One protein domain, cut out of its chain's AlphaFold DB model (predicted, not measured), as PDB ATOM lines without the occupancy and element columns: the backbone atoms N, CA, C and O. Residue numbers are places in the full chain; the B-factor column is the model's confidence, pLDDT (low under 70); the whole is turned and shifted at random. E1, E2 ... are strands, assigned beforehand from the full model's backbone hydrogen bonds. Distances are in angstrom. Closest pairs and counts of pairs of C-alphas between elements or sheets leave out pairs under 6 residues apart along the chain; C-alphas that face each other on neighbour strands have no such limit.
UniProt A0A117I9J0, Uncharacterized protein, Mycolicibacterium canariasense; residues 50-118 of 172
ATOM      1  N   CYS A  50     -19.540  39.549 216.638       88.94
ATOM      2  CA  CYS A  50     -20.400  40.479 215.924       88.94
ATOM      3  C   CYS A  50     -19.593  41.747 215.584       88.94
ATOM      4  O   CYS A  50     -18.986  42.324 216.487       88.94
ATOM      5  N   PRO A  51     -19.566  42.191 214.314       87.69
ATOM      6  CA  PRO A  51     -18.798  43.370 213.913       87.69
ATOM      7  C   PRO A  51     -19.466  44.694 214.310       87.69
ATOM      8  O   PRO A  51     -18.825  45.742 214.253       87.69
ATOM      9  N   GLU A  52     -20.752  44.664 214.666       91.31
ATOM     10  CA  GLU A  52     -21.514  45.856 215.028       91.31
ATOM     11  C   GLU A  52     -21.268  46.248 216.494       91.31
ATOM     12  O   GLU A  52     -21.118  45.372 217.350       91.31
ATOM     13  N   PRO A  53     -21.259  47.551 216.825       90.75
ATOM     14  CA  PRO A  53     -21.158  47.997 218.209       90.75
ATOM     15  C   PRO A  53     -22.328  47.498 219.067       90.75
ATOM     16  O   PRO A  53     -23.499  47.717 218.750       90.75
ATOM     17  N   HIS A  54     -22.011  46.902 220.216       91.44
ATOM     18  CA  HIS A  54     -23.003  46.532 221.225       91.44
ATOM     19  C   HIS A  54     -23.335  47.750 222.079       91.44
ATOM     20  O   HIS A  54     -22.626  48.062 223.034       91.44
ATOM     21  N   GLU A  55     -24.398  48.464 221.722       89.94
ATOM     22  CA  GLU A  55     -24.908  49.612 222.474       89.94
ATOM     23  C   GLU A  55     -26.400  49.454 222.768       89.94
ATOM     24  O   GLU A  55     -27.175  48.989 221.929       89.94
ATOM     25  N   PHE A  56     -26.821  49.887 223.954       86.25
ATOM     26  CA  PHE A  56     -28.229  49.953 224.331       86.25
ATOM     27  C   PHE A  56     -28.467  51.232 225.142       86.25
ATOM     28  O   PHE A  56     -27.744  51.522 226.094       86.25
ATOM     29  N   ASP A  57     -29.441  52.041 224.715       86.12
ATOM     30  CA  ASP A  57     -29.724  53.378 225.263       86.12
ATOM     31  C   ASP A  57     -28.486  54.303 225.365       86.12
ATOM     32  O   ASP A  57     -28.347  55.102 226.292       86.12
ATOM     33  N   GLY A  58     -27.571  54.211 224.390       84.12
ATOM     34  CA  GLY A  58     -26.351  55.032 224.322       84.12
ATOM     35  C   GLY A  58     -25.251  54.626 225.309       84.12
ATOM     36  O   GLY A  58     -24.291  55.373 225.504       84.12
ATOM     37  N   ILE A  59     -25.387  53.462 225.947       84.75
ATOM     38  CA  ILE A  59     -24.370  52.864 226.810       84.75
ATOM     39  C   ILE A  59     -23.763  51.672 226.065       84.75
ATOM     40  O   ILE A  59     -24.485  50.790 225.601       84.75
ATOM     41  N   SER A  60     -22.434  51.644 225.963       87.81
ATOM     42  CA  SER A  60     -21.719  50.524 225.352       87.81
ATOM     43  C   SER A  60     -21.703  49.307 226.275       87.81
ATOM     44  O   SER A  60     -21.320  49.401 227.440       87.81
ATOM     45  N   ALA A  61     -22.068  48.158 225.722       89.56
ATOM     46  CA  ALA A  61     -21.987  46.845 226.336       89.56
ATOM     47  C   ALA A  61     -20.689  46.100 225.969       89.56
ATOM     48  O   ALA A  61     -20.568  44.922 226.291       89.56
ATOM     49  N   ALA A  62     -19.706  46.748 225.327       87.06
ATOM     50  CA  ALA A  62     -18.489  46.090 224.824       87.06
ATOM     51  C   ALA A  62     -17.678  45.347 225.906       87.06
ATOM     52  O   ALA A  62     -17.011  44.361 225.608       87.06
ATOM     53  N   CYS A  63     -17.754  45.790 227.163       85.06
ATOM     54  CA  CYS A  63     -17.059  45.154 228.287       85.06
ATOM     55  C   CYS A  63     -17.781  43.916 228.848       85.06
ATOM     56  O   CYS A  63     -17.250  43.246 229.728       85.06
ATOM     57  N   GLY A  64     -18.972  43.604 228.337       89.12
ATOM     58  CA  GLY A  64     -19.738  42.426 228.723       89.12
ATOM     59  C   GLY A  64     -20.629  42.611 229.943       89.12
ATOM     60  O   GLY A  64     -20.835  43.737 230.393       89.12
ATOM     61  N   PRO A  65     -21.204  41.508 230.454       91.06
ATOM     62  CA  PRO A  65     -22.249  41.519 231.476       91.06
ATOM     63  C   PRO A  65     -21.731  41.517 232.923       91.06
ATOM     64  O   PRO A  65     -22.478  41.904 233.823       91.06
ATOM     65  N   HIS A  66     -20.479  41.097 233.150       86.81
ATOM     66  CA  HIS A  66     -19.966  40.753 234.489       86.81
ATOM     67  C   HIS A  66     -19.023  41.789 235.097       86.81
ATOM     68  O   HIS A  66     -19.019  41.998 236.309       86.81
ATOM     69  N   SER A  67     -18.209  42.441 234.270       77.75
ATOM     70  CA  SER A  67     -17.195  43.391 234.730       77.75
ATOM     71  C   SER A  67     -16.895  44.430 233.655       77.75
ATOM     72  O   SER A  67     -16.569  44.048 232.537       77.75
ATOM     73  N   CYS A  68     -16.935  45.727 233.990       74.75
ATOM     74  CA  CYS A  68     -16.320  46.745 233.134       74.75
ATOM     75  C   CYS A  68     -14.887  47.007 233.587       74.75
ATOM     76  O   CYS A  68     -14.696  47.501 234.697       74.75
ATOM     77  N   ASP A  69     -13.911  46.767 232.712       69.69
ATOM     78  CA  ASP A  69     -12.595  47.405 232.814       69.69
ATOM     79  C   ASP A  69     -12.574  48.641 231.904       69.69
ATOM     80  O   ASP A  69     -12.044  48.657 230.793       69.69
ATOM     81  N   CYS A  70     -13.320  49.653 232.336       64.88
ATOM     82  CA  CYS A  70     -13.449  50.926 231.647       64.88
ATOM     83  C   CYS A  70     -12.145  51.732 231.873       64.88
ATOM     84  O   CYS A  70     -11.714  51.827 233.023       64.88
ATOM     85  N   PRO A  71     -11.529  52.361 230.849       59.72
ATOM     86  CA  PRO A  71     -10.335  53.185 231.053       59.72
ATOM     87  C   PRO A  71     -10.567  54.281 232.103       59.72
ATOM     88  O   PRO A  71     -11.672  54.821 232.200       59.72
ATOM     89  N   ASP A  72      -9.521  54.645 232.853       56.91
ATOM     90  CA  ASP A  72      -9.590  55.666 233.907       56.91
ATOM     91  C   ASP A  72     -10.337  56.933 233.444       56.91
ATOM     92  O   ASP A  72      -9.986  57.569 232.447       56.91
ATOM     93  N   GLY A  73     -11.379  57.315 234.189       57.84
ATOM     94  CA  GLY A  73     -12.215  58.484 233.892       57.84
ATOM     95  C   GLY A  73     -13.440  58.211 233.010       57.84
ATOM     96  O   GLY A  73     -14.252  59.122 232.825       57.84
ATOM     97  N   HIS A  74     -13.629  56.984 232.513       61.41
ATOM     98  CA  HIS A  74     -14.870  56.567 231.860       61.41
ATOM     99  C   HIS A  74     -15.864  56.002 232.885       61.41
ATOM    100  O   HIS A  74     -15.477  55.238 233.769       61.41
ATOM    101  N   PRO A  75     -17.157  56.366 232.807       64.56
ATOM    102  CA  PRO A  75     -18.144  55.844 233.738       64.56
ATOM    103  C   PRO A  75     -18.376  54.348 233.501       64.56
ATOM    104  O   PRO A  75     -18.487  53.920 232.354       64.56
ATOM    105  N   ASN A  76     -18.524  53.584 234.588       72.50
ATOM    106  CA  ASN A  76     -18.847  52.159 234.536       72.50
ATOM    107  C   ASN A  76     -20.110  51.920 233.684       72.50
ATOM    108  O   ASN A  76     -21.180  52.472 233.973       72.50
ATOM    109  N   CYS A  77     -19.988  51.105 232.632       77.12
ATOM    110  CA  CYS A  77     -21.104  50.775 231.746       77.12
ATOM    111  C   CYS A  77     -22.108  49.793 232.370       77.12
ATOM    112  O   CYS A  77     -23.244  49.727 231.912       77.12
ATOM    113  N   LEU A  78     -21.736  49.108 233.457       82.94
ATOM    114  CA  LEU A  78     -22.602  48.218 234.240       82.94
ATOM    115  C   LEU A  78     -23.396  48.936 235.340       82.94
ATOM    116  O   LEU A  78     -24.151  48.305 236.086       82.94
ATOM    117  N   GLY A  79     -23.260  50.262 235.424       70.25
ATOM    118  CA  GLY A  79     -23.804  51.051 236.521       70.25
ATOM    119  C   GLY A  79     -23.041  50.822 237.828       70.25
ATOM    120  O   GLY A  79     -22.114  50.020 237.907       70.25
ATOM    121  N   GLU A  80     -23.429  51.550 238.868       65.62
ATOM    122  CA  GLU A  80     -22.863  51.393 240.210       65.62
ATOM    123  C   GLU A  80     -23.954  50.806 241.104       65.62
ATOM    124  O   GLU A  80     -25.102  51.255 241.094       65.62
ATOM    125  N   GLY A  81     -23.625  49.739 241.834       54.69
ATOM    126  CA  GLY A  81     -24.564  49.134 242.773       54.69
ATOM    127  C   GLY A  81     -24.960  50.118 243.884       54.69
ATOM    128  O   GLY A  81     -24.255  51.099 244.132       54.69
ATOM    129  N   PRO A  82     -26.066  49.866 244.605       45.47
ATOM    130  CA  PRO A  82     -26.431  50.681 245.758       45.47
ATOM    131  C   PRO A  82     -25.327  50.589 246.827       45.47
ATOM    132  O   PRO A  82     -25.253  49.609 247.563       45.47
ATOM    133  N   GLY A  83     -24.453  51.597 246.894       53.00
ATOM    134  CA  GLY A  83     -23.337  51.652 247.847       53.00
ATOM    135  C   GLY A  83     -22.080  52.385 247.367       53.00
ATOM    136  O   GLY A  83     -21.313  52.834 248.213       53.00
ATOM    137  N   GLU A  84     -21.891  52.573 246.055       55.56
ATOM    138  CA  GLU A  84     -20.648  53.145 245.489       55.56
ATOM    139  C   GLU A  84     -20.764  54.596 244.987       55.56
ATOM    140  O   GLU A  84     -19.860  55.117 244.352       55.56
ATOM    141  N   GLY A  85     -21.827  55.314 245.362       51.47
ATOM    142  CA  GLY A  85     -21.948  56.759 245.112       51.47
ATOM    143  C   GLY A  85     -22.593  57.147 243.776       51.47
ATOM    144  O   GLY A  85     -22.999  58.301 243.622       51.47
ATOM    145  N   GLY A  86     -22.791  56.206 242.858       55.03
ATOM    146  CA  GLY A  86     -23.533  56.398 241.615       55.03
ATOM    147  C   GLY A  86     -24.967  55.899 241.707       55.03
ATOM    148  O   GLY A  86     -25.255  54.804 242.174       55.03
ATOM    149  N   ASN A  87     -25.898  56.717 241.222       60.47
ATOM    150  CA  ASN A  87     -27.321  56.387 241.145       60.47
ATOM    151  C   ASN A  87     -27.701  55.867 239.744       60.47
ATOM    152  O   ASN A  87     -28.750  56.227 239.207       60.47
ATOM    153  N   ARG A  88     -26.803  55.112 239.093       68.75
ATOM    154  CA  ARG A  88     -27.055  54.569 237.752       68.75
ATOM    155  C   ARG A  88     -27.671  53.178 237.873       68.75
ATOM    156  O   ARG A  88     -27.059  52.321 238.504       68.75
ATOM    157  N   PRO A  89     -28.855  52.938 237.284       76.31
ATOM    158  CA  PRO A  89     -29.425  51.600 237.251       76.31
ATOM    159  C   PRO A  89     -28.489  50.654 236.494       76.31
ATOM    160  O   PRO A  89     -27.791  51.072 235.569       76.31
ATOM    161  N   ARG A  90     -28.499  49.377 236.887       85.00
ATOM    162  CA  ARG A  90     -27.819  48.327 236.126       85.00
ATOM    163  C   ARG A  90     -28.432  48.245 234.722       85.00
ATOM    164  O   ARG A  90     -29.659  48.336 234.611       85.00
ATOM    165  N   PRO A  91     -27.616  48.092 233.669       88.31
ATOM    166  CA  PRO A  91     -28.127  47.931 232.321       88.31
ATOM    167  C   PRO A  91     -28.864  46.594 232.155       88.31
ATOM    168  O   PRO A  91     -28.662  45.674 232.948       88.31
ATOM    169  N   PRO A  92     -29.693  46.445 231.110       91.19
ATOM    170  CA  PRO A  92     -30.487  45.234 230.903       91.19
ATOM    171  C   PRO A  92     -29.662  43.991 230.534       91.19
ATOM    172  O   PRO A  92     -30.137  42.884 230.756       91.19
ATOM    173  N   TRP A  93     -28.439  44.152 230.019       91.50
ATOM    174  CA  TRP A  93     -27.516  43.038 229.759       91.50
ATOM    175  C   TRP A  93     -26.664  42.658 230.982       91.50
ATOM    176  O   TRP A  93     -25.847  41.749 230.897       91.50
ATOM    177  N   PHE A  94     -26.804  43.358 232.115       91.38
ATOM    178  CA  PHE A  94     -26.060  43.040 233.337       91.38
ATOM    179  C   PHE A  94     -26.364  41.607 233.795       91.38
ATOM    180  O   PHE A  94     -27.538  41.262 233.961       91.38
ATOM    181  N   ASP A  95     -25.319  40.816 234.066       91.12
ATOM    182  CA  ASP A  95     -25.429  39.420 234.529       91.12
ATOM    183  C   ASP A  95     -26.243  38.521 233.569       91.12
ATOM    184  O   ASP A  95     -26.927  37.588 233.987       91.12
ATOM    185  N   GLN A  96     -26.210  38.838 232.267       93.50
ATOM    186  CA  GLN A  96     -26.809  38.035 231.201       93.50
ATOM    187  C   GLN A  96     -25.720  37.493 230.277       93.50
ATOM    188  O   GLN A  96     -24.982  38.267 229.674       93.50
ATOM    189  N   GLU A  97     -25.657  36.173 230.107       94.38
ATOM    190  CA  GLU A  97     -24.789  35.552 229.092       94.38
ATOM    191  C   GLU A  97     -25.372  35.676 227.681       94.38
ATOM    192  O   GLU A  97     -24.643  35.555 226.703       94.38
ATOM    193  N   GLU A  98     -26.676  35.937 227.560       96.12
ATOM    194  CA  GLU A  98     -27.362  36.132 226.286       96.12
ATOM    195  C   GLU A  98     -28.117  37.460 226.280       96.12
ATOM    196  O   GLU A  98     -28.866  37.770 227.208       96.12
ATOM    197  N   PHE A  99     -27.940  38.256 225.226       96.06
ATOM    198  CA  PHE A  99     -28.666  39.513 225.073       96.06
ATOM    199  C   PHE A  99     -28.903  39.863 223.604       96.06
ATOM    200  O   PHE A  99     -28.048  39.646 222.743       96.06
ATOM    201  N   ASP A 100     -30.070  40.435 223.316       95.94
ATOM    202  CA  ASP A 100     -30.429  40.857 221.968       95.94
ATOM    203  C   ASP A 100     -29.880  42.258 221.684       95.94
ATOM    204  O   ASP A 100     -30.403  43.267 222.165       95.94
ATOM    205  N   PHE A 101     -28.861  42.332 220.832       93.94
ATOM    206  CA  PHE A 101     -28.403  43.585 220.236       93.94
ATOM    207  C   PHE A 101     -28.868  43.641 218.787       93.94
ATOM    208  O   PHE A 101     -28.844  42.628 218.088       93.94
ATOM    209  N   HIS A 102     -29.341  44.812 218.339       93.44
ATOM    210  CA  HIS A 102     -29.748  45.064 216.946       93.44
ATOM    211  C   HIS A 102     -30.617  43.943 216.318       93.44
ATOM    212  O   HIS A 102     -30.511  43.635 215.132       93.44
ATOM    213  N   GLY A 103     -31.500  43.336 217.124       91.88
ATOM    214  CA  GLY A 103     -32.438  42.288 216.702       91.88
ATOM    215  C   GLY A 103     -31.842  40.884 216.545       91.88
ATOM    216  O   GLY A 103     -32.507  40.018 215.977       91.88
ATOM    217  N   VAL A 104     -30.616  40.654 217.020       93.25
ATOM    218  CA  VAL A 104     -29.924  39.359 216.986       93.25
ATOM    219  C   VAL A 104     -29.492  38.980 218.399       93.25
ATOM    220  O   VAL A 104     -28.888  39.790 219.105       93.25
ATOM    221  N   THR A 105     -29.762  37.741 218.804       95.62
ATOM    222  CA  THR A 105     -29.278  37.199 220.078       95.62
ATOM    223  C   THR A 105     -27.772  37.003 220.025       95.62
ATOM    224  O   THR A 105     -27.260  36.312 219.140       95.62
ATOM    225  N   HIS A 106     -27.073  37.632 220.966       95.31
ATOM    226  CA  HIS A 106     -25.643  37.460 221.170       95.31
ATOM    227  C   HIS A 106     -25.389  36.629 222.412       95.31
ATOM    228  O   HIS A 106     -26.115  36.770 223.392       95.31
ATOM    229  N   THR A 107     -24.307  35.862 222.395       95.00
ATOM    230  CA  THR A 107     -23.786  35.144 223.556       95.00
ATOM    231  C   THR A 107     -22.457  35.765 223.971       95.00
ATOM    232  O   THR A 107     -21.546  35.904 223.144       95.00
ATOM    233  N   TRP A 108     -22.342  36.165 225.235       93.00
ATOM    234  CA  TRP A 108     -21.092  36.640 225.813       93.00
ATOM    235  C   TRP A 108     -20.110  35.477 225.964       93.00
ATOM    236  O   TRP A 108     -20.442  34.420 226.497       93.00
ATOM    237  N   ARG A 109     -18.882  35.675 225.489       88.81
ATOM    238  CA  ARG A 109     -17.787  34.712 225.613       88.81
ATOM    239  C   ARG A 109     -16.569  35.426 226.166       88.81
ATOM    240  O   ARG A 109     -16.073  36.389 225.578       88.81
ATOM    241  N   ASN A 110     -16.088  34.971 227.321       84.12
ATOM    242  CA  ASN A 110     -14.926  35.577 227.965       84.12
ATOM    243  C   ASN A 110     -13.708  35.527 227.024       84.12
ATOM    244  O   ASN A 110     -13.412  34.481 226.456       84.12
ATOM    245  N   GLY A 111     -13.027  36.659 226.835       82.94
ATOM    246  CA  GLY A 111     -11.921  36.800 225.878       82.94
ATOM    247  C   GLY A 111     -12.329  37.079 224.423       82.94
ATOM    248  O   GLY A 111     -11.488  37.544 223.659       82.94
ATOM    249  N   TRP A 112     -13.599  36.884 224.055       84.25
ATOM    250  CA  TRP A 112     -14.106  37.053 222.680       84.25
ATOM    251  C   TRP A 112     -15.165  38.152 222.534       84.25
ATOM    252  O   TRP A 112     -15.377  38.665 221.435       84.25
ATOM    253  N   GLY A 113     -15.818  38.540 223.629       90.69
ATOM    254  CA  GLY A 113     -16.866  39.554 223.633       90.69
ATOM    255  C   GLY A 113     -18.252  38.988 223.309       90.69
ATOM    256  O   GLY A 113     -18.541  37.818 223.563       90.69
ATOM    257  N   TRP A 114     -19.131  39.824 222.755       93.00
ATOM    258  CA  TRP A 114     -20.460  39.409 222.300       93.00
ATOM    259  C   TRP A 114     -20.378  38.745 220.923       93.00
ATOM    260  O   TRP A 114     -20.033  39.372 219.918       93.00
ATOM    261  N   THR A 115     -20.737  37.467 220.876       93.12
ATOM    262  CA  THR A 115     -20.676  36.638 219.668       93.12
ATOM    263  C   THR A 115     -22.066  36.314 219.138       93.12
ATOM    264  O   THR A 115     -23.035  36.303 219.889       93.12
ATOM    265  N   VAL A 116     -22.171  36.045 217.841       91.56
ATOM    266  CA  VAL A 116     -23.393  35.578 217.171       91.56
ATOM    267  C   VAL A 116     -23.148  34.212 216.536       91.56
ATOM    268  O   VAL A 116     -21.989  33.880 216.265       91.56
ATOM    269  N   PRO A 117     -24.202  33.419 216.258       86.50
ATOM    270  CA  PRO A 117     -24.046  32.167 215.532       86.50
ATOM    271  C   PRO A 117     -23.325  32.393 214.202       86.50
ATOM    272  O   PRO A 117     -23.760  33.188 213.360       86.50
ATOM    273  N   TYR A 118     -22.212  31.694 214.015       81.81
ATOM    274  CA  TYR A 118     -21.459  31.715 212.774       81.81
ATOM    275  C   TYR A 118     -22.218  30.939 211.695       81.81
ATOM    276  O   TYR A 118     -22.783  29.877 211.947       81.81
TER     277      TYR A 118
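What this domain is: This is residues 50 to 118 of the 172 residues of an uncharacterized protein of Mycolicibacterium canariasense (UniProt A0A117I9J0). There is little regular structure here: a long looping stretch, residues 50 to 97, leads into a small twisted sheet of E1, E2 and E3 at one end of an elongated outline. The strands, in that order along the chain and across the sheet, form a meander, each the antiparallel neighbour of the one before. The printed part has 69 residues, 15 in named strands, and no named helix; it is all strand and compact, with a radius of gyration of the C-alphas of 12.2 A and spans of 41 by 21 by 19 A.

How they stand to each other: Look first at residues 55 to 56, paired antiparallel with residues 59 to 60. Further on, E1, residues 98 to 101, and E2, residues 104 to 109, form a hairpin at 133 degrees, with N 99 and O 106 within hydrogen-bond range at 3.0 A. E2 and E3, residues 113 to 117, form another at 129 degrees, with N 107 and O 115 at 2.8 A.

Where its parts are: Find C-alpha 98 at (-27.362, 36.132, 226.286), where E1 begins its 9.7 A. E2 spans 15.6 A; E3 spans 13.1 A, ending at C-alpha 117, (-24.046, 32.167, 215.532).

The domain as a whole: The C-alphas farthest apart, those of Gly 85 and Tyr 118, are 40.9 A apart. The printed part has no cut, and both links between strands are tight. Look for pLDDT under 70 in residues 69 to 75 and 80 to 88.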